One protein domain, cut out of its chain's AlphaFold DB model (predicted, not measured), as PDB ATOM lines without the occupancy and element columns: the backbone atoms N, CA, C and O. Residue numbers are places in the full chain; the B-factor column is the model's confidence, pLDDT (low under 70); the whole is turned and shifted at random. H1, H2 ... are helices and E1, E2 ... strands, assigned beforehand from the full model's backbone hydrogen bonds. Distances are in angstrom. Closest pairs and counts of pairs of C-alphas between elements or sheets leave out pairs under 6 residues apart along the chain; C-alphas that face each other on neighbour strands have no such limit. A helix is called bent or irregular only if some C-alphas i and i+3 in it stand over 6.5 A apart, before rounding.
ATOM      1  N   PRO A 122     141.081 243.794 154.578       88.31
ATOM      2  CA  PRO A 122     139.695 243.731 155.018       88.31
ATOM      3  C   PRO A 122     139.101 242.327 154.832       88.31
ATOM      4  O   PRO A 122     139.544 241.544 153.996       88.31
ATOM      5  N   ARG A 123     138.070 241.993 155.614       81.50
ATOM      6  CA  ARG A 123     137.360 240.699 155.517       81.50
ATOM      7  C   ARG A 123     136.033 240.776 154.774       81.50
ATOM      8  O   ARG A 123     135.424 239.746 154.510       81.50
ATOM      9  N   ILE A 124     135.577 241.988 154.485       85.69
ATOM     10  CA  ILE A 124     134.268 242.281 153.911       85.69
ATOM     11  C   ILE A 124     134.493 243.250 152.757       85.69
ATOM     12  O   ILE A 124     135.334 244.144 152.857       85.69
ATOM     13  N   TYR A 125     133.731 243.062 151.688       91.56
ATOM     14  CA  TYR A 125     133.639 243.980 150.565       91.56
ATOM     15  C   TYR A 125     132.170 244.249 150.241       91.56
ATOM     16  O   TYR A 125     131.283 243.483 150.625       91.56
ATOM     17  N   TYR A 126     131.944 245.348 149.536       91.31
ATOM     18  CA  TYR A 126     130.636 245.835 149.111       91.31
ATOM     19  C   TYR A 126     130.595 245.940 147.577       91.31
ATOM     20  O   TYR A 126     131.657 245.891 146.948       91.31
ATOM     21  N   PRO A 127     129.410 246.072 146.954       88.69
ATOM     22  CA  PRO A 127     129.281 246.132 145.495       88.69
ATOM     23  C   PRO A 127     130.152 247.200 144.815       88.69
ATOM     24  O   PRO A 127     130.669 246.967 143.729       88.69
ATOM     25  N   GLU A 128     130.359 248.338 145.474       89.94
ATOM     26  CA  GLU A 128     131.173 249.464 145.011       89.94
ATOM     27  C   GLU A 128     132.681 249.302 145.261       89.94
ATOM     28  O   GLU A 128     133.472 250.154 144.863       89.94
ATOM     29  N   THR A 129     133.104 248.231 145.942       93.50
ATOM     30  CA  THR A 129     134.525 247.986 146.217       93.50
ATOM     31  C   THR A 129     135.250 247.654 144.914       93.50
ATOM     32  O   THR A 129     134.851 246.736 144.198       93.50
ATOM     33  N   ALA A 130     136.345 248.364 144.628       94.31
ATOM     34  CA  ALA A 130     137.171 248.113 143.451       94.31
ATOM     35  C   ALA A 130     137.612 246.641 143.386       94.31
ATOM     36  O   ALA A 130     138.081 246.078 144.383       94.31
ATOM     37  N   LEU A 131     137.507 246.019 142.207       95.25
ATOM     38  CA  LEU A 131     137.859 244.607 142.011       95.25
ATOM     39  C   LEU A 131     139.296 244.307 142.466       95.25
ATOM     40  O   LEU A 131     139.540 243.273 143.076       95.25
ATOM     41  N   SER A 132     140.239 245.223 142.245       94.06
ATOM     42  CA  SER A 132     141.611 245.104 142.757       94.06
ATOM     43  C   SER A 132     141.701 244.933 144.283       94.06
ATOM     44  O   SER A 132     142.504 244.125 144.751       94.06
ATOM     45  N   GLU A 133     140.863 245.614 145.066       94.06
ATOM     46  CA  GLU A 133     140.807 245.441 146.524       94.06
ATOM     47  C   GLU A 133     140.110 244.133 146.911       94.06
ATOM     48  O   GLU A 133     140.600 243.415 147.783       94.06
ATOM     49  N   ILE A 134     139.032 243.756 146.211       95.44
ATOM     50  CA  ILE A 134     138.361 242.457 146.409       95.44
ATOM     51  C   ILE A 134     139.347 241.305 146.178       95.44
ATOM     52  O   ILE A 134     139.410 240.363 146.967       95.44
ATOM     53  N   LEU A 135     140.179 241.394 145.139       96.44
ATOM     54  CA  LEU A 135     141.166 240.365 144.822       96.44
ATOM     55  C   LEU A 135     142.264 240.236 145.876       96.44
ATOM     56  O   LEU A 135     142.790 239.141 146.039       96.44
ATOM     57  N   LYS A 136     142.583 241.287 146.641       95.50
ATOM     58  CA  LYS A 136     143.472 241.158 147.810       95.50
ATOM     59  C   LYS A 136     142.807 240.346 148.924       95.50
ATOM     60  O   LYS A 136     143.463 239.516 149.550       95.50
ATOM     61  N   ILE A 137     141.503 240.541 149.141       95.12
ATOM     62  CA  ILE A 137     140.715 239.758 150.108       95.12
ATOM     63  C   ILE A 137     140.653 238.287 149.678       95.12
ATOM     64  O   ILE A 137     140.893 237.395 150.491       95.12
ATOM     65  N   PHE A 138     140.386 238.023 148.399       96.50
ATOM     66  CA  PHE A 138     140.386 236.662 147.860       96.50
ATOM     67  C   PHE A 138     141.775 236.030 147.877       96.50
ATOM     68  O   PHE A 138     141.902 234.884 148.297       96.50
ATOM     69  N   LEU A 139     142.828 236.773 147.527       96.69
ATOM     70  CA  LEU A 139     144.204 236.288 147.599       96.69
ATOM     71  C   LEU A 139     144.552 235.837 149.018       96.69
ATOM     72  O   LEU A 139     145.095 234.751 149.176       96.69
ATOM     73  N   PHE A 140     144.161 236.588 150.051       95.12
ATOM     74  CA  PHE A 140     144.324 236.135 151.433       95.12
ATOM     75  C   PHE A 140     143.697 234.745 151.665       95.12
ATOM     76  O   PHE A 140     144.323 233.858 152.255       95.12
ATOM     77  N   GLN A 141     142.453 234.545 151.213       93.69
ATOM     78  CA  GLN A 141     141.718 233.291 151.415       93.69
ATOM     79  C   GLN A 141     142.333 232.141 150.605       93.69
ATOM     80  O   GLN A 141     142.515 231.035 151.117       93.69
ATOM     81  N   TRP A 142     142.699 232.401 149.352       96.31
ATOM     82  CA  TRP A 142     143.327 231.424 148.471       96.31
ATOM     83  C   TRP A 142     144.722 231.035 148.965       96.31
ATOM     84  O   TRP A 142     145.020 229.844 149.028       96.31
ATOM     85  N   SER A 143     145.539 231.990 149.416       96.44
ATOM     86  CA  SER A 143     146.844 231.732 150.040       96.44
ATOM     87  C   SER A 143     146.719 230.895 151.310       96.44
ATOM     88  O   SER A 143     147.474 229.939 151.493       96.44
ATOM     89  N   THR A 144     145.716 231.178 152.149       94.06
ATOM     90  CA  THR A 144     145.404 230.354 153.329       94.06
ATOM     91  C   THR A 144     145.127 228.902 152.926       94.06
ATOM     92  O   THR A 144     145.680 227.973 153.520       94.06
ATOM     93  N   LYS A 145     144.334 228.684 151.867       93.12
ATOM     94  CA  LYS A 145     144.023 227.343 151.348       93.12
ATOM     95  C   LYS A 145     145.245 226.650 150.730       93.12
ATOM     96  O   LYS A 145     145.432 225.455 150.959       93.12
ATOM     97  N   ILE A 146     146.086 227.377 149.991       95.62
ATOM     98  CA  ILE A 146     147.340 226.871 149.405       95.62
ATOM     99  C   ILE A 146     148.262 226.347 150.508       95.62
ATOM    100  O   ILE A 146     148.660 225.182 150.474       95.62
ATOM    101  N   ILE A 147     148.542 227.164 151.526       94.62
ATOM    102  CA  ILE A 147     149.396 226.764 152.655       94.62
ATOM    103  C   ILE A 147     148.785 225.578 153.391       94.62
ATOM    104  O   ILE A 147     149.491 224.607 153.674       94.62
ATOM    105  N   SER A 148     147.473 225.621 153.633       92.25
ATOM    106  CA  SER A 148     146.782 224.538 154.325       92.25
ATOM    107  C   SER A 148     146.985 223.207 153.609       92.25
ATOM    108  O   SER A 148     147.359 222.217 154.235       92.25
ATOM    109  N   ASN A 149     146.829 223.184 152.284       90.06
ATOM    110  CA  ASN A 149     147.029 221.978 151.490       90.06
ATOM    111  C   ASN A 149     148.503 221.532 151.424       90.06
ATOM    112  O   ASN A 149     148.778 220.329 151.439       90.06
ATOM    113  N   ILE A 150     149.464 222.466 151.397       91.00
ATOM    114  CA  ILE A 150     150.901 222.144 151.458       91.00
ATOM    115  C   ILE A 150     151.246 221.450 152.782       91.00
ATOM    116  O   ILE A 150     151.947 220.435 152.777       91.00
ATOM    117  N   ILE A 151     150.761 221.977 153.912       91.19
ATOM    118  CA  ILE A 151     150.987 221.390 155.242       91.19
ATOM    119  C   ILE A 151     150.276 220.043 155.339       91.19
ATOM    120  O   ILE A 151     150.905 219.042 155.688       91.19
ATOM    121  N   ARG A 152     149.000 219.994 154.937       88.06
ATOM    122  CA  ARG A 152     148.194 218.769 154.859       88.06
ATOM    123  C   ARG A 152     148.940 217.657 154.132       88.06
ATOM    124  O   ARG A 152     148.929 216.506 154.565       88.06
ATOM    125  N   ASN A 153     149.637 217.996 153.047       85.50
ATOM    126  CA  ASN A 153     150.339 217.007 152.250       85.50
ATOM    127  C   ASN A 153     151.527 216.336 152.946       85.50
ATOM    128  O   ASN A 153     151.860 215.209 152.575       85.50
ATOM    129  N   LYS A 154     152.088 216.965 153.981       87.06
ATOM    130  CA  LYS A 154     153.218 216.462 154.773       87.06
ATOM    131  C   LYS A 154     152.795 215.632 155.992       87.06
ATOM    132  O   LYS A 154     153.655 215.025 156.626       87.06
ATOM    133  N   LEU A 155     151.506 215.608 156.341       86.81
ATOM    134  CA  LEU A 155     151.026 214.908 157.531       86.81
ATOM    135  C   LEU A 155     150.828 213.398 157.307       86.81
ATOM    136  O   LEU A 155     150.368 212.988 156.238       86.81
ATOM    137  N   PRO A 156     151.139 212.561 158.316       81.75
ATOM    138  CA  PRO A 156     151.094 211.106 158.203       81.75
ATOM    139  C   PRO A 156     149.688 210.552 158.499       81.75
ATOM    140  O   PRO A 156     149.458 209.970 159.556       81.75
ATOM    141  N   TYR A 157     148.741 210.726 157.577       82.06
ATOM    142  CA  TYR A 157     147.412 210.108 157.673       82.06
ATOM    143  C   TYR A 157     146.875 209.676 156.301       82.06
ATOM    144  O   TYR A 157     147.341 210.146 155.261       82.06
ATOM    145  N   GLU A 158     145.915 208.749 156.298       75.19
ATOM    146  CA  GLU A 158     145.263 208.285 155.074       75.19
ATOM    147  C   GLU A 158     144.301 209.356 154.551       75.19
ATOM    148  O   GLU A 158     143.406 209.796 155.270       75.19
ATOM    149  N   LYS A 159     144.517 209.793 153.309       72.56
ATOM    150  CA  LYS A 159     143.750 210.863 152.671       72.56
ATOM    151  C   LYS A 159     142.736 210.247 151.726       72.56
ATOM    152  O   LYS A 159     143.128 209.504 150.825       72.56
ATOM    153  N   ASP A 160     141.473 210.613 151.872       69.75
ATOM    154  CA  ASP A 160     140.510 210.375 150.806       69.75
ATOM    155  C   ASP A 160     140.710 211.474 149.753       69.75
ATOM    156  O   ASP A 160     140.468 212.652 150.011       69.75
ATOM    157  N   THR A 161     141.212 211.113 148.568       66.69
ATOM    158  CA  THR A 161     141.242 212.027 147.415       66.69
ATOM    159  C   THR A 161     139.834 212.111 146.846       66.69
ATOM    160  O   THR A 161     139.351 211.155 146.232       66.69
ATOM    161  N   ILE A 162     139.154 213.233 147.067       67.75
ATOM    162  CA  ILE A 162     137.736 213.381 146.710       67.75
ATOM    163  C   ILE A 162     137.603 213.934 145.278       67.75
ATOM    164  O   ILE A 162     136.569 213.761 144.631       67.75
ATOM    165  N   HIS A 163     138.638 214.600 144.752       76.88
ATOM    166  CA  HIS A 163     138.515 215.464 143.574       76.88
ATOM    167  C   HIS A 163     139.453 215.060 142.433       76.88
ATOM    168  O   HIS A 163     140.492 215.670 142.202       76.88
ATOM    169  N   SER A 164     139.059 214.032 141.680       83.50
ATOM    170  CA  SER A 164     139.874 213.471 140.593       83.50
ATOM    171  C   SER A 164     139.947 214.340 139.331       83.50
ATOM    172  O   SER A 164     140.872 214.180 138.538       83.50
ATOM    173  N   ASP A 165     138.966 215.216 139.096       89.38
ATOM    174  CA  ASP A 165     138.873 216.036 137.883       89.38
ATOM    175  C   ASP A 165     138.098 217.338 138.155       89.38
ATOM    176  O   ASP A 165     137.104 217.349 138.889       89.38
ATOM    177  N   VAL A 166     138.529 218.436 137.531       92.56
ATOM    178  CA  VAL A 166     137.911 219.766 137.649       92.56
ATOM    179  C   VAL A 166     136.521 219.878 136.991       92.56
ATOM    180  O   VAL A 166     135.760 220.800 137.287       92.56
ATOM    181  N   LYS A 167     136.139 218.929 136.128       91.94
ATOM    182  CA  LYS A 167     134.920 218.938 135.300       91.94
ATOM    183  C   LYS A 167     133.643 219.231 136.075       91.94
ATOM    184  O   LYS A 167     132.810 220.004 135.606       91.94
ATOM    185  N   ILE A 168     133.457 218.598 137.236       90.62
ATOM    186  CA  ILE A 168     132.239 218.776 138.040       90.62
ATOM    187  C   ILE A 168     132.119 220.236 138.495       90.62
ATOM    188  O   ILE A 168     131.028 220.801 138.447       90.62
ATOM    189  N   TYR A 169     133.240 220.861 138.855       92.81
ATOM    190  CA  TYR A 169     133.290 222.247 139.311       92.81
ATOM    191  C   TYR A 169     133.116 223.246 138.179       92.81
ATOM    192  O   TYR A 169     132.341 224.182 138.330       92.81
ATOM    193  N   VAL A 170     133.742 223.006 137.024       94.81
ATOM    194  CA  VAL A 170     133.532 223.839 135.829       94.81
ATOM    195  C   VAL A 170     132.067 223.791 135.392       94.81
ATOM    196  O   VAL A 170     131.463 224.827 135.132       94.81
ATOM    197  N   ASN A 171     131.456 222.604 135.366       94.12
ATOM    198  CA  ASN A 171     130.046 222.465 135.003       94.12
ATOM    199  C   ASN A 171     129.111 223.124 136.031       94.12
ATOM    200  O   ASN A 171     128.110 223.724 135.642       94.12
ATOM    201  N   ALA A 172     129.424 223.020 137.328       94.25
ATOM    202  CA  ALA A 172     128.671 223.695 138.383       94.25
ATOM    203  C   ALA A 172     128.774 225.221 138.258       94.25
ATOM    204  O   ALA A 172     127.743 225.886 138.237       94.25
ATOM    205  N   PHE A 173     129.987 225.748 138.072       96.31
ATOM    206  CA  PHE A 173     130.246 227.168 137.842       96.31
ATOM    207  C   PHE A 173     129.452 227.690 136.640       96.31
ATOM    208  O   PHE A 173     128.653 228.609 136.783       96.31
ATOM    209  N   LYS A 174     129.565 227.038 135.475       95.75
ATOM    210  CA  LYS A 174     128.809 227.413 134.268       95.75
ATOM    211  C   LYS A 174     127.300 227.443 134.499       95.75
ATOM    212  O   LYS A 174     126.632 228.393 134.097       95.75
ATOM    213  N   ARG A 175     126.759 226.408 135.150       94.75
ATOM    214  CA  ARG A 175     125.332 226.315 135.490       94.75
ATOM    215  C   ARG A 175     124.906 227.458 136.409       94.75
ATOM    216  O   ARG A 175     123.861 228.064 136.179       94.75
ATOM    217  N   ASN A 176     125.684 227.742 137.448       95.50
ATOM    218  CA  ASN A 176     125.362 228.782 138.419       95.50
ATOM    219  C   ASN A 176     125.441 230.172 137.789       95.50
ATOM    220  O   ASN A 176     124.483 230.929 137.902       95.50
ATOM    221  N   VAL A 177     126.504 230.464 137.037       95.88
ATOM    222  CA  VAL A 177     126.640 231.710 136.272       95.88
ATOM    223  C   VAL A 177     125.460 231.872 135.313       95.88
ATOM    224  O   VAL A 177     124.765 232.879 135.375       95.88
ATOM    225  N   ARG A 178     125.128 230.858 134.502       94.25
ATOM    226  CA  ARG A 178     123.974 230.932 133.588       94.25
ATOM    227  C   ARG A 178     122.665 231.226 134.327       94.25
ATOM    228  O   ARG A 178     121.898 232.081 133.889       94.25
ATOM    229  N   LYS A 179     122.422 230.585 135.475       92.25
ATOM    230  CA  LYS A 179     121.259 230.877 136.334       92.25
ATOM    231  C   LYS A 179     121.273 232.303 136.885       92.25
ATOM    232  O   LYS A 179     120.211 232.915 136.952       92.25
ATOM    233  N   LEU A 180     122.437 232.826 137.271       94.19
ATOM    234  CA  LEU A 180     122.582 234.210 137.724       94.19
ATOM    235  C   LEU A 180     122.243 235.194 136.607       94.19
ATOM    236  O   LEU A 180     121.506 236.137 136.869       94.19
ATOM    237  N   HIS A 181     122.680 234.946 135.367       93.81
ATOM    238  CA  HIS A 181     122.293 235.799 134.240       93.81
ATOM    239  C   HIS A 181     120.780 235.798 134.024       93.81
ATOM    240  O   HIS A 181     120.211 236.873 133.879       93.81
ATOM    241  N   TYR A 182     120.123 234.630 134.044       91.12
ATOM    242  CA  TYR A 182     118.660 234.546 133.929       91.12
ATOM    243  C   TYR A 182     117.940 235.262 135.081       91.12
ATOM    244  O   TYR A 182     116.970 235.966 134.832       91.12
ATOM    245  N   ARG A 183     118.426 235.142 136.325       90.31
ATOM    246  CA  ARG A 183     117.852 235.854 137.480       90.31
ATOM    247  C   ARG A 183     118.050 237.366 137.389       90.31
ATOM    248  O   ARG A 183     117.141 238.106 137.733       90.31
ATOM    249  N   TYR A 184     119.209 237.820 136.917       90.44
ATOM    250  CA  TYR A 184     119.462 239.244 136.698       90.44
ATOM    251  C   TYR A 184     118.462 239.848 135.701       90.44
ATOM    252  O   TYR A 184     118.065 240.992 135.878       90.44
ATOM    253  N   GLN A 185     117.993 239.079 134.710       87.06
ATOM    254  CA  GLN A 185     116.949 239.556 133.794       87.06
ATOM    255  C   GLN A 185     115.617 239.837 134.506       87.06
ATOM    256  O   GLN A 185     114.920 240.754 134.093       87.06
ATOM    257  N   ASP A 186     115.289 239.071 135.551       80.38
ATOM    258  CA  ASP A 186     114.038 239.173 136.320       80.38
ATOM    259  C   ASP A 186     114.088 240.306 137.366       80.38
ATOM    260  O   ASP A 186     113.171 241.116 137.460       80.38
ATOM    261  N   ASP A 187     115.187 240.394 138.127       74.62
ATOM    262  CA  ASP A 187     115.309 241.270 139.311       74.62
ATOM    263  C   ASP A 187     116.195 242.515 139.094       74.62
ATOM    264  O   ASP A 187     116.358 243.312 140.006       74.62
ATOM    265  N   LEU A 188     116.807 242.690 137.914       79.81
ATOM    266  CA  LEU A 188     117.654 243.829 137.488       79.81
ATOM    267  C   LEU A 188     118.554 244.496 138.554       79.81
ATOM    268  O   LEU A 188     118.921 245.666 138.430       79.81
ATOM    269  N   ASP A 189     118.988 243.747 139.566       88.50
ATOM    270  CA  ASP A 189     119.920 244.218 140.581       88.50
ATOM    271  C   ASP A 189     121.338 243.790 140.198       88.50
ATOM    272  O   ASP A 189     121.806 242.676 140.467       88.50
ATOM    273  N   LEU A 190     122.030 244.714 139.534       90.44
ATOM    274  CA  LEU A 190     123.406 244.520 139.097       90.44
ATOM    275  C   LEU A 190     124.371 244.347 140.283       90.44
ATOM    276  O   LEU A 190     125.379 243.656 140.144       90.44
ATOM    277  N   GLN A 191     124.071 244.924 141.451       91.75
ATOM    278  CA  GLN A 191     124.916 244.798 142.639       91.75
ATOM    279  C   GLN A 191     124.829 243.384 143.217       91.75
ATOM    280  O   GLN A 191     125.860 242.756 143.470       91.75
ATOM    281  N   ILE A 192     123.614 242.848 143.372       92.25
ATOM    282  CA  ILE A 192     123.399 241.462 143.813       92.25
ATOM    283  C   ILE A 192     124.011 240.486 142.806       92.25
ATOM    284  O   ILE A 192     124.707 239.547 143.206       92.25
ATOM    285  N   PHE A 193     123.796 240.717 141.507       94.50
ATOM    286  CA  PHE A 193     124.399 239.916 140.443       94.50
ATOM    287  C   PHE A 193     125.930 239.920 140.533       94.50
ATOM    288  O   PHE A 193     126.544 238.852 140.540       94.50
ATOM    289  N   TRP A 194     126.548 241.096 140.674       94.94
ATOM    290  CA  TRP A 194     128.000 241.244 140.748       94.94
ATOM    291  C   TRP A 194     128.610 240.477 141.927       94.94
ATOM    292  O   TRP A 194     129.548 239.695 141.750       94.94
ATOM    293  N   ILE A 195     128.036 240.627 143.122       94.38
ATOM    294  CA  ILE A 195     128.498 239.910 144.318       94.38
ATOM    295  C   ILE A 195     128.350 238.392 144.149       94.38
ATOM    296  O   ILE A 195     129.249 237.632 144.529       94.38
ATOM    297  N   ALA A 196     127.243 237.935 143.559       95.88
ATOM    298  CA  ALA A 196     127.011 236.517 143.318       95.88
ATOM    299  C   ALA A 196     128.005 235.934 142.299       95.88
ATOM    300  O   ALA A 196     128.555 234.861 142.537       95.88
ATOM    301  N   ILE A 197     128.303 236.657 141.216       97.06
ATOM    302  CA  ILE A 197     129.303 236.245 140.221       97.06
ATOM    303  C   ILE A 197     130.688 236.116 140.851       97.06
ATOM    304  O   ILE A 197     131.353 235.098 140.663       97.06
ATOM    305  N   LEU A 198     131.116 237.106 141.638       96.38
ATOM    306  CA  LEU A 198     132.397 237.040 142.342       96.38
ATOM    307  C   LEU A 198     132.478 235.842 143.293       96.38
ATOM    308  O   LEU A 198     133.528 235.213 143.398       96.38
ATOM    309  N   THR A 199     131.365 235.502 143.946       95.75
ATOM    310  CA  THR A 199     131.276 234.329 144.826       95.75
ATOM    311  C   THR A 199     131.457 233.025 144.041       95.75
ATOM    312  O   THR A 199     132.188 232.139 144.481       95.75
ATOM    313  N   GLU A 200     130.843 232.904 142.862       97.94
ATOM    314  CA  GLU A 200     131.021 231.732 141.992       97.94
ATOM    315  C   GLU A 200     132.457 231.626 141.457       97.94
ATOM    316  O   GLU A 200     133.003 230.527 141.359       97.94
ATOM    317  N   VAL A 201     133.101 232.757 141.148       97.75
ATOM    318  CA  VAL A 201     134.508 232.793 140.716       97.75
ATOM    319  C   VAL A 201     135.441 232.350 141.846       97.75
ATOM    320  O   VAL A 201     136.305 231.501 141.623       97.75
ATOM    321  N   ASP A 202     135.250 232.863 143.063       96.50
ATOM    322  CA  ASP A 202     135.977 232.415 144.259       96.50
ATOM    323  C   ASP A 202     135.804 230.903 144.489       96.50
ATOM    324  O   ASP A 202     136.775 230.173 144.705       96.50
ATOM    325  N   ASP A 203     134.580 230.397 144.340       95.19
ATOM    326  CA  ASP A 203     134.295 228.968 144.435       95.19
ATOM    327  C   ASP A 203     135.017 228.136 143.382       95.19
ATOM    328  O   ASP A 203     135.628 227.120 143.731       95.19
ATOM    329  N   LEU A 204     135.009 228.568 142.120       96.50
ATOM    330  CA  LEU A 204     135.742 227.897 141.052       96.50
ATOM    331  C   LEU A 204     137.238 227.819 141.375       96.50
ATOM    332  O   LEU A 204     137.835 226.749 141.237       96.50
ATOM    333  N   VAL A 205     137.841 228.918 141.839       97.00
ATOM    334  CA  VAL A 205     139.271 228.972 142.181       97.00
ATOM    335  C   VAL A 205     139.589 228.049 143.354       97.00
ATOM    336  O   VAL A 205     140.488 227.213 143.244       97.00
ATOM    337  N   ARG A 206     138.824 228.118 144.452       93.81
ATOM    338  CA  ARG A 206     139.038 227.251 145.623       93.81
ATOM    339  C   ARG A 206     138.912 225.771 145.285       93.81
ATOM    340  O   ARG A 206     139.757 224.983 145.704       93.81
ATOM    341  N   ARG A 207     137.897 225.387 144.508       92.94
ATOM    342  CA  ARG A 207     137.718 223.992 144.075       92.94
ATOM    343  C   ARG A 207     138.815 223.538 143.119       92.94
ATOM    344  O   ARG A 207     139.270 222.403 143.204       92.94
ATOM    345  N   SER A 208     139.289 224.431 142.256       94.69
ATOM    346  CA  SER A 208     140.416 224.146 141.367       94.69
ATOM    347  C   SER A 208     141.715 223.946 142.155       94.69
ATOM    348  O   SER A 208     142.467 223.024 141.858       94.69
ATOM    349  N   LEU A 209     141.959 224.724 143.218       93.75
ATOM    350  CA  LEU A 209     143.075 224.470 144.137       93.75
ATOM    351  C   LEU A 209     142.964 223.084 144.785       93.75
ATOM    352  O   LEU A 209     143.949 222.353 144.818       93.75
ATOM    353  N   GLU A 210     141.779 222.690 145.258       89.38
ATOM    354  CA  GLU A 210     141.564 221.359 145.845       89.38
ATOM    355  C   GLU A 210     141.898 220.227 144.860       89.38
ATOM    356  O   GLU A 210     142.666 219.335 145.211       89.38
ATOM    357  N   VAL A 211     141.423 220.310 143.610       91.69
ATOM    358  CA  VAL A 211     141.774 219.351 142.543       91.69
ATOM    359  C   VAL A 211     143.288 219.308 142.318       91.69
ATOM    360  O   VAL A 211     143.864 218.226 142.219       91.69
ATOM    361  N   LYS A 212     143.960 220.468 142.275       92.19
ATOM    362  CA  LYS A 212     145.418 220.545 142.076       92.19
ATOM    363  C   LYS A 212     146.181 219.820 143.181       92.19
ATOM    364  O   LYS A 212     147.082 219.037 142.889       92.19
ATOM    365  N   PHE A 213     145.820 220.056 144.439       89.06
ATOM    366  CA  PHE A 213     146.506 219.451 145.583       89.06
ATOM    367  C   PHE A 213     146.198 217.965 145.779       89.06
ATOM    368  O   PHE A 213     147.026 217.261 146.361       89.06
ATOM    369  N   ASP A 214     145.075 217.489 145.244       87.38
ATOM    370  CA  ASP A 214     144.734 216.066 145.150       87.38
ATOM    371  C   ASP A 214     145.364 215.391 143.911       87.38
ATOM    372  O   ASP A 214     145.143 214.206 143.672       87.38
ATOM    373  N   SER A 215     146.192 216.113 143.138       87.75
ATOM    374  CA  SER A 215     146.804 215.642 141.883       87.75
ATOM    375  C   SER A 215     145.778 215.219 140.818       87.75
ATOM    376  O   SER A 215     146.034 214.314 140.022       87.75
ATOM    377  N   GLY A 216     144.608 215.860 140.813       88.88
ATOM    378  CA  GLY A 216     143.541 215.627 139.847       88.88
ATOM    379  C   GLY A 216     143.801 216.250 138.471       88.88
ATOM    380  O   GLY A 216     144.736 217.026 138.264       88.88
ATOM    381  N   SER A 217     142.947 215.896 137.509       90.75
ATOM    382  CA  SER A 217     143.057 216.331 136.113       90.75
ATOM    383  C   SER A 217     142.428 217.706 135.854       90.75
ATOM    384  O   SER A 217     141.357 218.036 136.372       90.75
ATOM    385  N   PHE A 218     143.076 218.472 134.970       92.38
ATOM    386  CA  PHE A 218     142.612 219.759 134.432       92.38
ATOM    387  C   PHE A 218     142.288 219.704 132.931       92.38
ATOM    388  O   PHE A 218     142.040 220.737 132.311       92.38
ATOM    389  N   GLU A 219     142.250 218.513 132.326       88.69
ATOM    390  CA  GLU A 219     141.920 218.354 130.899       88.69
ATOM    391  C   GLU A 219     140.511 218.880 130.564       88.69
ATOM    392  O   GLU A 219     140.258 219.361 129.460       88.69
ATOM    393  N   SER A 220     139.598 218.860 131.540       88.75
ATOM    394  CA  SER A 220     138.195 219.262 131.388       88.75
ATOM    395  C   SER A 220     137.909 220.740 131.709       88.75
ATOM    396  O   SER A 220     136.767 221.077 132.035       88.75
ATOM    397  N   LEU A 221     138.904 221.634 131.622       88.56
ATOM    398  CA  LEU A 221     138.712 223.082 131.831       88.56
ATOM    399  C   LEU A 221     137.872 223.765 130.739       88.56
ATOM    400  O   LEU A 221     137.293 224.821 130.988       88.56
ATOM    401  N   GLN A 222     137.758 223.147 129.558       88.12
ATOM    402  CA  GLN A 222     136.988 223.672 128.423       88.12
ATOM    403  C   GLN A 222     137.471 225.093 128.056       88.12
ATOM    404  O   GLN A 222     138.671 225.292 127.886       88.12
ATOM    405  N   GLU A 223     136.584 226.085 127.943       92.31
ATOM    406  CA  GLU A 223     136.948 227.483 127.676       92.31
ATOM    407  C   GLU A 223     137.702 228.170 128.830       92.31
ATOM    408  O   GLU A 223     138.340 229.196 128.611       92.31
ATOM    409  N   PHE A 224     137.718 227.597 130.039       95.06
ATOM    410  CA  PHE A 224     138.361 228.180 131.224       95.06
ATOM    411  C   PHE A 224     139.809 227.719 131.424       95.06
ATOM    412  O   PHE A 224     140.286 227.606 132.554       95.06
ATOM    413  N   SER A 225     140.551 227.471 130.339       93.62
ATOM    414  CA  SER A 225     141.958 227.052 130.423       93.62
ATOM    415  C   SER A 225     142.821 228.025 131.234       93.62
ATOM    416  O   SER A 225     143.761 227.583 131.890       93.62
ATOM    417  N   ILE A 226     142.451 229.315 131.241       95.81
ATOM    418  CA  ILE A 226     143.123 230.405 131.965       95.81
ATOM    419  C   ILE A 226     143.209 230.185 133.483       95.81
ATOM    420  O   ILE A 226     144.097 230.724 134.146       95.81
ATOM    421  N   VAL A 227     142.322 229.352 134.039       96.38
ATOM    422  CA  VAL A 227     142.331 229.001 135.465       96.38
ATOM    423  C   VAL A 227     143.657 228.345 135.850       96.38
ATOM    424  O   VAL A 227     144.172 228.630 136.925       96.38
ATOM    425  N   SER A 228     144.274 227.548 134.972       95.25
ATOM    426  CA  SER A 228     145.577 226.925 135.260       95.25
ATOM    427  C   SER A 228     146.677 227.962 135.516       95.25
ATOM    428  O   SER A 228     147.454 227.820 136.460       95.25
ATOM    429  N   GLN A 229     146.734 229.017 134.700       96.38
ATOM    430  CA  GLN A 229     147.699 230.109 134.843       96.38
ATOM    431  C   GLN A 229     147.414 230.928 136.099       96.38
ATOM    432  O   GLN A 229     148.347 231.268 136.824       96.38
ATOM    433  N   LEU A 230     146.135 231.172 136.396       97.75
ATOM    434  CA  LEU A 230     145.727 231.801 137.645       97.75
ATOM    435  C   LEU A 230     146.236 231.006 138.855       97.75
ATOM    436  O   LEU A 230     146.852 231.596 139.731       97.75
ATOM    437  N   LEU A 231     146.066 229.679 138.894       97.19
ATOM    438  CA  LEU A 231     146.542 228.870 140.026       97.19
ATOM    439  C   LEU A 231     148.065 228.949 140.229       97.19
ATOM    440  O   LEU A 231     148.522 228.911 141.367       97.19
ATOM    441  N   ILE A 232     148.846 229.037 139.146       96.31
ATOM    442  CA  ILE A 232     150.308 229.209 139.220       96.31
ATOM    443  C   ILE A 232     150.650 230.590 139.788       96.31
ATOM    444  O   ILE A 232     151.477 230.697 140.689       96.31
ATOM    445  N   GLU A 233     149.992 231.641 139.300       97.56
ATOM    446  CA  GLU A 233     150.188 233.000 139.810       97.56
ATOM    447  C   GLU A 233     149.835 233.098 141.301       97.56
ATOM    448  O   GLU A 233     150.559 233.728 142.067       97.56
ATOM    449  N   LEU A 234     148.766 232.426 141.745       97.69
ATOM    450  CA  LEU A 234     148.383 232.391 143.158       97.69
ATOM    451  C   LEU A 234     149.448 231.738 144.044       97.69
ATOM    452  O   LEU A 234     149.672 232.208 145.158       97.69
ATOM    453  N   GLU A 235     150.127 230.692 143.573       95.94
ATOM    454  CA  GLU A 235     151.252 230.087 144.300       95.94
ATOM    455  C   GLU A 235     152.428 231.061 144.411       95.94
ATOM    456  O   GLU A 235     152.925 231.278 145.514       95.94
ATOM    457  N   VAL A 236     152.796 231.727 143.313       96.00
ATOM    458  CA  VAL A 236     153.869 232.738 143.298       96.00
ATOM    459  C   VAL A 236     153.562 233.889 144.259       96.00
ATOM    460  O   VAL A 236     154.417 234.283 145.053       96.00
ATOM    461  N   GLN A 237     152.339 234.423 144.234       96.38
ATOM    462  CA  GLN A 237     151.961 235.507 145.144       96.38
ATOM    463  C   GLN A 237     151.858 235.032 146.598       96.38
ATOM    464  O   GLN A 237     152.202 235.785 147.507       96.38
ATOM    465  N   THR A 238     151.470 233.777 146.836       96.19
ATOM    466  CA  THR A 238     151.491 233.183 148.183       96.19
ATOM    467  C   THR A 238     152.917 233.076 148.723       96.19
ATOM    468  O   THR A 238     153.154 233.414 149.881       96.19
ATOM    469  N   GLU A 239     153.887 232.674 147.898       95.06
ATOM    470  CA  GLU A 239     155.306 232.684 148.274       95.06
ATOM    471  C   GLU A 239     155.807 234.106 148.555       95.06
ATOM    472  O   GLU A 239     156.467 234.334 149.567       95.06
ATOM    473  N   ASN A 240     155.433 235.089 147.730       95.12
ATOM    474  CA  ASN A 240     155.785 236.491 147.969       95.12
ATOM    475  C   ASN A 240     155.223 237.023 149.294       95.12
ATOM    476  O   ASN A 240     155.932 237.746 149.995       95.12
ATOM    477  N   ILE A 241     153.986 236.652 149.652       94.50
ATOM    478  CA  ILE A 241     153.382 236.992 150.946       94.50
ATOM    479  C   ILE A 241     154.233 236.430 152.093       94.50
ATOM    480  O   ILE A 241     154.569 237.161 153.026       94.50
ATOM    481  N   LEU A 242     154.612 235.153 152.015       93.19
ATOM    482  CA  LEU A 242     155.424 234.494 153.042       93.19
ATOM    483  C   LEU A 242     156.830 235.095 153.159       93.19
ATOM    484  O   LEU A 242     157.342 235.252 154.267       93.19
ATOM    485  N   ASP A 243     157.417 235.487 152.031       93.00
ATOM    486  CA  ASP A 243     158.726 236.138 151.956       93.00
ATOM    487  C   ASP A 243     158.688 237.640 152.306       93.00
ATOM    488  O   ASP A 243     159.723 238.307 152.237       93.00
ATOM    489  N   GLN A 244     157.516 238.197 152.648       89.81
ATOM    490  CA  GLN A 244     157.298 239.632 152.895       89.81
ATOM    491  C   GLN A 244     157.760 240.526 151.727       89.81
ATOM    492  O   GLN A 244     158.235 241.651 151.913       89.81
ATOM    493  N   LYS A 245     157.639 240.017 150.498       90.81
ATOM    494  CA  LYS A 245     157.894 240.759 149.259       90.81
ATOM    495  C   LYS A 245     156.668 241.592 148.878       90.81
ATOM    496  O   LYS A 245     155.585 241.431 149.431       90.81
ATOM    497  N   ASN A 246     156.840 242.491 147.908       85.88
ATOM    498  CA  ASN A 246     155.716 243.249 147.365       85.88
ATOM    499  C   ASN A 246     154.740 242.302 146.646       85.88
ATOM    500  O   ASN A 246     155.160 241.538 145.776       85.88
ATOM    501  N   VAL A 247     153.462 242.368 147.018       88.38
ATOM    502  CA  VAL A 247     152.385 241.532 146.480       88.38
ATOM    503  C   VAL A 247     151.626 242.341 145.439       88.38
ATOM    504  O   VAL A 247     151.117 243.420 145.746       88.38
ATOM    505  N   ASP A 248     151.534 241.816 144.222       85.94
ATOM    506  CA  ASP A 248     150.810 242.455 143.124       85.94
ATOM    507  C   ASP A 248     149.669 241.553 142.640       85.94
ATOM    508  O   ASP A 248     149.851 240.365 142.380       85.94
ATOM    509  N   VAL A 249     148.478 242.136 142.512       94.44
ATOM    510  CA  VAL A 249     147.269 241.459 142.028       94.44
ATOM    511  C   VAL A 249     147.014 241.708 140.541       94.44
ATOM    512  O   VAL A 249     145.992 241.265 140.025       94.44
ATOM    513  N   TYR A 250     147.911 242.391 139.823       95.62
ATOM    514  CA  TYR A 250     147.735 242.730 138.409       95.62
ATOM    515  C   TYR A 250     147.472 241.505 137.518       95.62
ATOM    516  O   TYR A 250     146.479 241.471 136.787       95.62
ATOM    517  N   ASN A 251     148.318 240.471 137.600       96.56
ATOM    518  CA  ASN A 251     148.146 239.252 136.801       96.56
ATOM    519  C   ASN A 251     146.895 238.472 137.221       96.56
ATOM    520  O   ASN A 251     146.142 238.017 136.362       96.56
ATOM    521  N   ILE A 252     146.630 238.383 138.530       97.88
ATOM    522  CA  ILE A 252     145.411 237.767 139.075       97.88
ATOM    523  C   ILE A 252     144.180 238.456 138.478       97.88
ATOM    524  O   ILE A 252     143.325 237.797 137.891       97.88
ATOM    525  N   LYS A 253     144.124 239.789 138.550       97.62
ATOM    526  CA  LYS A 253     143.048 240.605 137.985       97.62
ATOM    527  C   LYS A 253     142.879 240.360 136.495       97.62
ATOM    528  O   LYS A 253     141.755 240.164 136.047       97.62
ATOM    529  N   LYS A 254     143.973 240.323 135.730       97.62
ATOM    530  CA  LYS A 254     143.927 240.018 134.297       97.62
ATOM    531  C   LYS A 254     143.242 238.673 134.031       97.62
ATOM    532  O   LYS A 254     142.324 238.621 133.218       97.62
ATOM    533  N   TYR A 255     143.642 237.611 134.731       98.31
ATOM    534  CA  TYR A 255     143.049 236.284 134.551       98.31
ATOM    535  C   TYR A 255     141.579 236.230 134.976       98.31
ATOM    536  O   TYR A 255     140.765 235.626 134.284       98.31
ATOM    537  N   ILE A 256     141.216 236.903 136.070       98.19
ATOM    538  CA  ILE A 256     139.823 236.988 136.523       98.19
ATOM    539  C   ILE A 256     138.956 237.751 135.516       98.19
ATOM    540  O   ILE A 256     137.869 237.289 135.186       98.19
ATOM    541  N   LEU A 257     139.438 238.866 134.959       97.75
ATOM    542  CA  LEU A 257     138.727 239.591 133.902       97.75
ATOM    543  C   LEU A 257     138.552 238.738 132.636       97.75
ATOM    544  O   LEU A 257     137.518 238.829 131.984       97.75
ATOM    545  N   GLU A 258     139.518 237.882 132.289       97.88
ATOM    546  CA  GLU A 258     139.359 236.918 131.190       97.88
ATOM    547  C   GLU A 258     138.273 235.870 131.496       97.88
ATOM    548  O   GLU A 258     137.436 235.597 130.636       97.88
ATOM    549  N   VAL A 259     138.214 235.340 132.727       98.06
ATOM    550  CA  VAL A 259     137.127 234.441 133.170       98.06
ATOM    551  C   VAL A 259     135.763 235.136 133.095       98.06
ATOM    552  O   VAL A 259     134.810 234.552 132.582       98.06
ATOM    553  N   LEU A 260     135.662 236.383 133.562       97.94
ATOM    554  CA  LEU A 260     134.424 237.170 133.521       97.94
ATOM    555  C   LEU A 260     133.968 237.447 132.083       97.94
ATOM    556  O   LEU A 260     132.790 237.281 131.772       97.94
ATOM    557  N   LYS A 261     134.897 237.752 131.171       97.12
ATOM    558  CA  LYS A 261     134.586 237.940 129.745       97.12
ATOM    559  C   LYS A 261     134.025 236.681 129.091       97.12
ATOM    560  O   LYS A 261     133.072 236.776 128.321       97.12
ATOM    561  N   LEU A 262     134.555 235.502 129.428       96.44
ATOM    562  CA  LEU A 262     133.988 234.213 128.993       96.44
ATOM    563  C   LEU A 262     132.573 233.973 129.543       96.44
ATOM    564  O   LEU A 262     131.824 233.178 128.980       96.44
ATOM    565  N   CYS A 263     132.205 234.674 130.616       96.94
ATOM    566  CA  CYS A 263     130.863 234.690 131.186       96.94
ATOM    567  C   CYS A 263     129.985 235.833 130.640       96.94
ATOM    568  O   CYS A 263     128.904 236.044 131.166       96.94
ATOM    569  N   TYR A 264     130.417 236.574 129.612       96.62
ATOM    570  CA  TYR A 264     129.731 237.772 129.097       96.62
ATOM    571  C   TYR A 264     129.590 238.911 130.114       96.62
ATOM    572  O   TYR A 264     128.585 239.619 130.131       96.62
ATOM    573  N   ILE A 265     130.609 239.101 130.950       97.12
ATOM    574  CA  ILE A 265     130.669 240.176 131.942       97.12
ATOM    575  C   ILE A 265     131.917 241.015 131.677       97.12
ATOM    576  O   ILE A 265     133.025 240.480 131.598       97.12
ATOM    577  N   ASP A 266     131.737 242.327 131.558       96.31
ATOM    578  CA  ASP A 266     132.819 243.300 131.422       96.31
ATOM    579  C   ASP A 266     132.844 244.267 132.605       96.31
ATOM    580  O   ASP A 266     131.816 244.552 133.218       96.31
ATOM    581  N   VAL A 267     134.039 244.753 132.931       96.00
ATOM    582  CA  VAL A 267     134.282 245.688 134.037       96.00
ATOM    583  C   VAL A 267     135.042 246.887 133.462       96.00
ATOM    584  O   VAL A 267     136.277 246.887 133.473       96.00
ATOM    585  N   PRO A 268     134.340 247.871 132.871       93.62
ATOM    586  CA  PRO A 268     134.976 248.996 132.180       93.62
ATOM    587  C   PRO A 268     135.688 249.968 133.131       93.62
ATOM    588  O   PRO A 268     136.685 250.581 132.745       93.62
ATOM    589  N   SER A 269     135.208 250.095 134.370       91.56
ATOM    590  CA  SER A 269     135.761 250.987 135.389       91.56
ATOM    591  C   SER A 269     135.701 250.342 136.777       91.56
ATOM    592  O   SER A 269     134.764 249.616 137.096       91.56
ATOM    593  N   GLU A 270     136.706 250.617 137.614       90.06
ATOM    594  CA  GLU A 270     136.725 250.244 139.041       90.06
ATOM    595  C   GLU A 270     136.522 251.443 139.975       90.06
ATOM    596  O   GLU A 270     136.296 251.247 141.167       90.06
ATOM    597  N   ASP A 271     136.601 252.669 139.449       86.44
ATOM    598  CA  ASP A 271     136.406 253.905 140.209       86.44
ATOM    599  C   ASP A 271     135.694 254.969 139.343       86.44
ATOM    600  O   ASP A 271     136.346 255.678 138.570       86.44
ATOM    601  N   PRO A 272     134.350 255.060 139.414       85.44
ATOM    602  CA  PRO A 272     133.462 254.185 140.185       85.44
ATOM    603  C   PRO A 272     133.405 252.765 139.601       85.44
ATOM    604  O   PRO A 272     133.661 252.567 138.411       85.44
ATOM    605  N   MET A 273     133.065 251.784 140.441       91.00
ATOM    606  CA  MET A 273     132.902 250.392 140.021       91.00
ATOM    607  C   MET A 273     131.724 250.251 139.050       91.00
ATOM    608  O   MET A 273     130.588 250.580 139.393       91.00
ATOM    609  N   GLU A 274     131.999 249.742 137.853       91.50
ATOM    610  CA  GLU A 274     131.032 249.573 136.771       91.50
ATOM    611  C   GLU A 274     131.125 248.152 136.205       91.50
ATOM    612  O   GLU A 274     132.216 247.635 135.967       91.50
ATOM    613  N   VAL A 275     129.972 247.513 136.001       93.31
ATOM    614  CA  VAL A 275     129.856 246.144 135.486       93.31
ATOM    615  C   VAL A 275     128.819 246.130 134.371       93.31
ATOM    616  O   VAL A 275     127.733 246.680 134.526       93.31
ATOM    617  N   ILE A 276     129.133 245.489 133.249       93.12
ATOM    618  CA  ILE A 276     128.241 245.395 132.092       93.12
ATOM    619  C   ILE A 276     128.050 243.925 131.726       93.12
ATOM    620  O   ILE A 276     129.015 243.173 131.593       93.12
ATOM    621  N   VAL A 277     126.795 243.516 131.530       93.00
ATOM    622  CA  VAL A 277     126.462 242.228 130.910       93.00
ATOM    623  C   VAL A 277     126.443 242.428 129.398       93.00
ATOM    624  O   VAL A 277     125.655 243.218 128.887       93.00
ATOM    625  N   LEU A 278     127.339 241.739 128.694       90.69
ATOM    626  CA  LEU A 278     127.620 241.981 127.278       90.69
ATOM    627  C   LEU A 278     126.570 241.386 126.336       90.69
ATOM    628  O   LEU A 278     126.335 241.925 125.260       90.69
ATOM    629  N   GLU A 279     125.981 240.251 126.710       88.50
ATOM    630  CA  GLU A 279     125.158 239.429 125.821       88.50
ATOM    631  C   GLU A 279     124.038 238.716 126.589       88.50
ATOM    632  O   GLU A 279     124.088 238.533 127.810       88.50
ATOM    633  N   SER A 280     123.027 238.260 125.848       86.25
ATOM    634  CA  SER A 280     121.904 237.493 126.396       86.25
ATOM    635  C   SER A 280     122.337 236.116 126.936       86.25
ATOM    636  O   SER A 280     123.129 235.415 126.291       86.25
ATOM    637  N   PRO A 281     121.757 235.634 128.058       90.81
ATOM    638  CA  PRO A 281     122.032 234.290 128.573       90.81
ATOM    639  C   PRO A 281     121.630 233.150 127.629       90.81
ATOM    640  O   PRO A 281     122.082 232.022 127.834       90.81
ATOM    641  N   LYS A 282     120.826 233.417 126.588       89.38
ATOM    642  CA  LYS A 282     120.415 232.415 125.586       89.38
ATOM    643  C   LYS A 282     121.615 231.781 124.854       89.38
ATOM    644  O   LYS A 282     121.536 230.625 124.434       89.38
ATOM    645  N   LYS A 283     122.742 232.501 124.727       88.06
ATOM    646  CA  LYS A 283     123.986 232.011 124.082       88.06
ATOM    647  C   LYS A 283     125.005 231.441 125.066       88.06
ATOM    648  O   LYS A 283     125.897 230.689 124.672       88.06
ATOM    649  N   LEU A 284     124.875 231.784 126.344       91.81
ATOM    650  CA  LEU A 284     125.892 231.525 127.352       91.81
ATOM    651  C   LEU A 284     126.075 230.015 127.591       91.81
ATOM    652  O   LEU A 284     125.158 229.318 128.029       91.81
ATOM    653  N   PHE A 285     127.276 229.515 127.284       92.00
ATOM    654  CA  PHE A 285     127.678 228.099 127.365       92.00
ATOM    655  C   PHE A 285     126.826 227.121 126.534       92.00
ATOM    656  O   PHE A 285     126.837 225.907 126.785       92.00
ATOM    657  N   LYS A 286     126.098 227.614 125.523       84.19
ATOM    658  CA  LYS A 286     125.294 226.758 124.644       84.19
ATOM    659  C   LYS A 286     126.209 225.776 123.899       84.19
ATOM    660  O   LYS A 286     127.186 226.166 123.269       84.19
ATOM    661  N   GLY A 287     125.911 224.481 124.004       82.69
ATOM    662  CA  GLY A 287     126.688 223.398 123.387       82.69
ATOM    663  C   GLY A 287     127.881 222.885 124.206       82.69
ATOM    664  O   GLY A 287     128.277 221.739 124.008       82.69
ATOM    665  N   SER A 288     128.415 223.663 125.157       84.94
ATOM    666  CA  SER A 288     129.489 223.215 126.065       84.94
ATOM    667  C   SER A 288     128.969 222.725 127.425       84.94
ATOM    668  O   SER A 288     129.688 222.041 128.151       84.94
ATOM    669  N   LEU A 289     127.709 223.020 127.760       87.62
ATOM    670  CA  LEU A 289     127.057 222.617 129.005       87.62
ATOM    671  C   LEU A 289     125.772 221.814 128.742       87.62
ATOM    672  O   LEU A 289     124.890 222.248 128.003       87.62
ATOM    673  N   VAL A 290     125.635 220.666 129.413       89.94
ATOM    674  CA  VAL A 290     124.366 219.924 129.510       89.94
ATOM    675  C   VAL A 290     123.583 220.460 130.707       89.94
ATOM    676  O   VAL A 290     123.870 220.118 131.859       89.94
ATOM    677  N   ASP A 291     122.628 221.346 130.436       90.88
ATOM    678  CA  ASP A 291     121.790 221.981 131.450       90.88
ATOM    679  C   ASP A 291     120.486 222.508 130.849       90.88
ATOM    680  O   ASP A 291     120.416 222.811 129.656       90.88
TER     681      ASP A 291
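Overview. This is residues 122 to 291 of the 603 residues of an uncharacterized protein of Spirosoma linguale (strain ATCC 33905 / DSM 74 / LMG 10896) (UniProt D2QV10). Three long helices lie side by side in one layer, H3 in the middle between H1 and H2, and the helical hairpin of H5 and H6 crosses over H1 and H3. A small strand hairpin, E1 and E2, sits at one edge, near the first residues of H3 and the last of H6. The 170 printed residues are mostly helix, with six named helices, then two antiparallel strands. The whole is compact, radius of gyration of the C-alphas 16.6 A, spanning 51 by 38 by 22 A.

Along the chain. Find E1 at residues 265 to 270, 13.7 A long, and E2 at 273 to 277, 13.8 A, ending at C-alpha 277, (126.462, 242.228, 130.910). From C-alpha 131 at (137.859, 244.607, 142.011), H1 runs 34.5 A to residue 154, with a kink of 26 degrees near 138. H2 is residues 167 to 187, 30.0 A; H3, 190 to 213, 34.7 A; H5, 227 to 242, 22.6 A; H6, 250 to 262, 18.7 A. H4, 219 to 224, 10.5 A, is irregular: C-alphas 220 and 223 are 9.1 A apart.

Arrangement. In the hairpin E1 and E2, look for N 266 and O 276, 2.9 A apart. The closest C-alphas of E2 and H3 are Val 275 and Trp 194, 7.4 A. H2 and H3, a hairpin, touch at Phe 173 and Glu 200, C-alphas 6.2 A apart. H3, with residues 202 to 213 alone, touches H1, closest C-alphas Phe 213 and Asn 149, 6.4 A. Residues 234 to 238 of H5 touch residues 139 to 146 of H1, about perpendicular at 82 degrees, closest C-alphas Thr 238 and Ser 143, 5.2 A. H4 touches H2 at residues 167 to 170 alone, closest C-alphas Ser 220 and Lys 167, 5.1 A. Every O i to N i+4 pair is within hydrogen-bond range in H3, H5 and H6; H1 has 19 of 20, H2 16 of 17, and H4 0 of 2, with 1 of 3 O i to N i+3 pairs.

Size, cuts and confidence. The C-alphas farthest apart, Pro 156 and Asp 186, are 51.4 A apart. The printed part has no cut; the H1 to H2 link is long, 12 residues, and holds residues 160 to 162, under pLDDT 70.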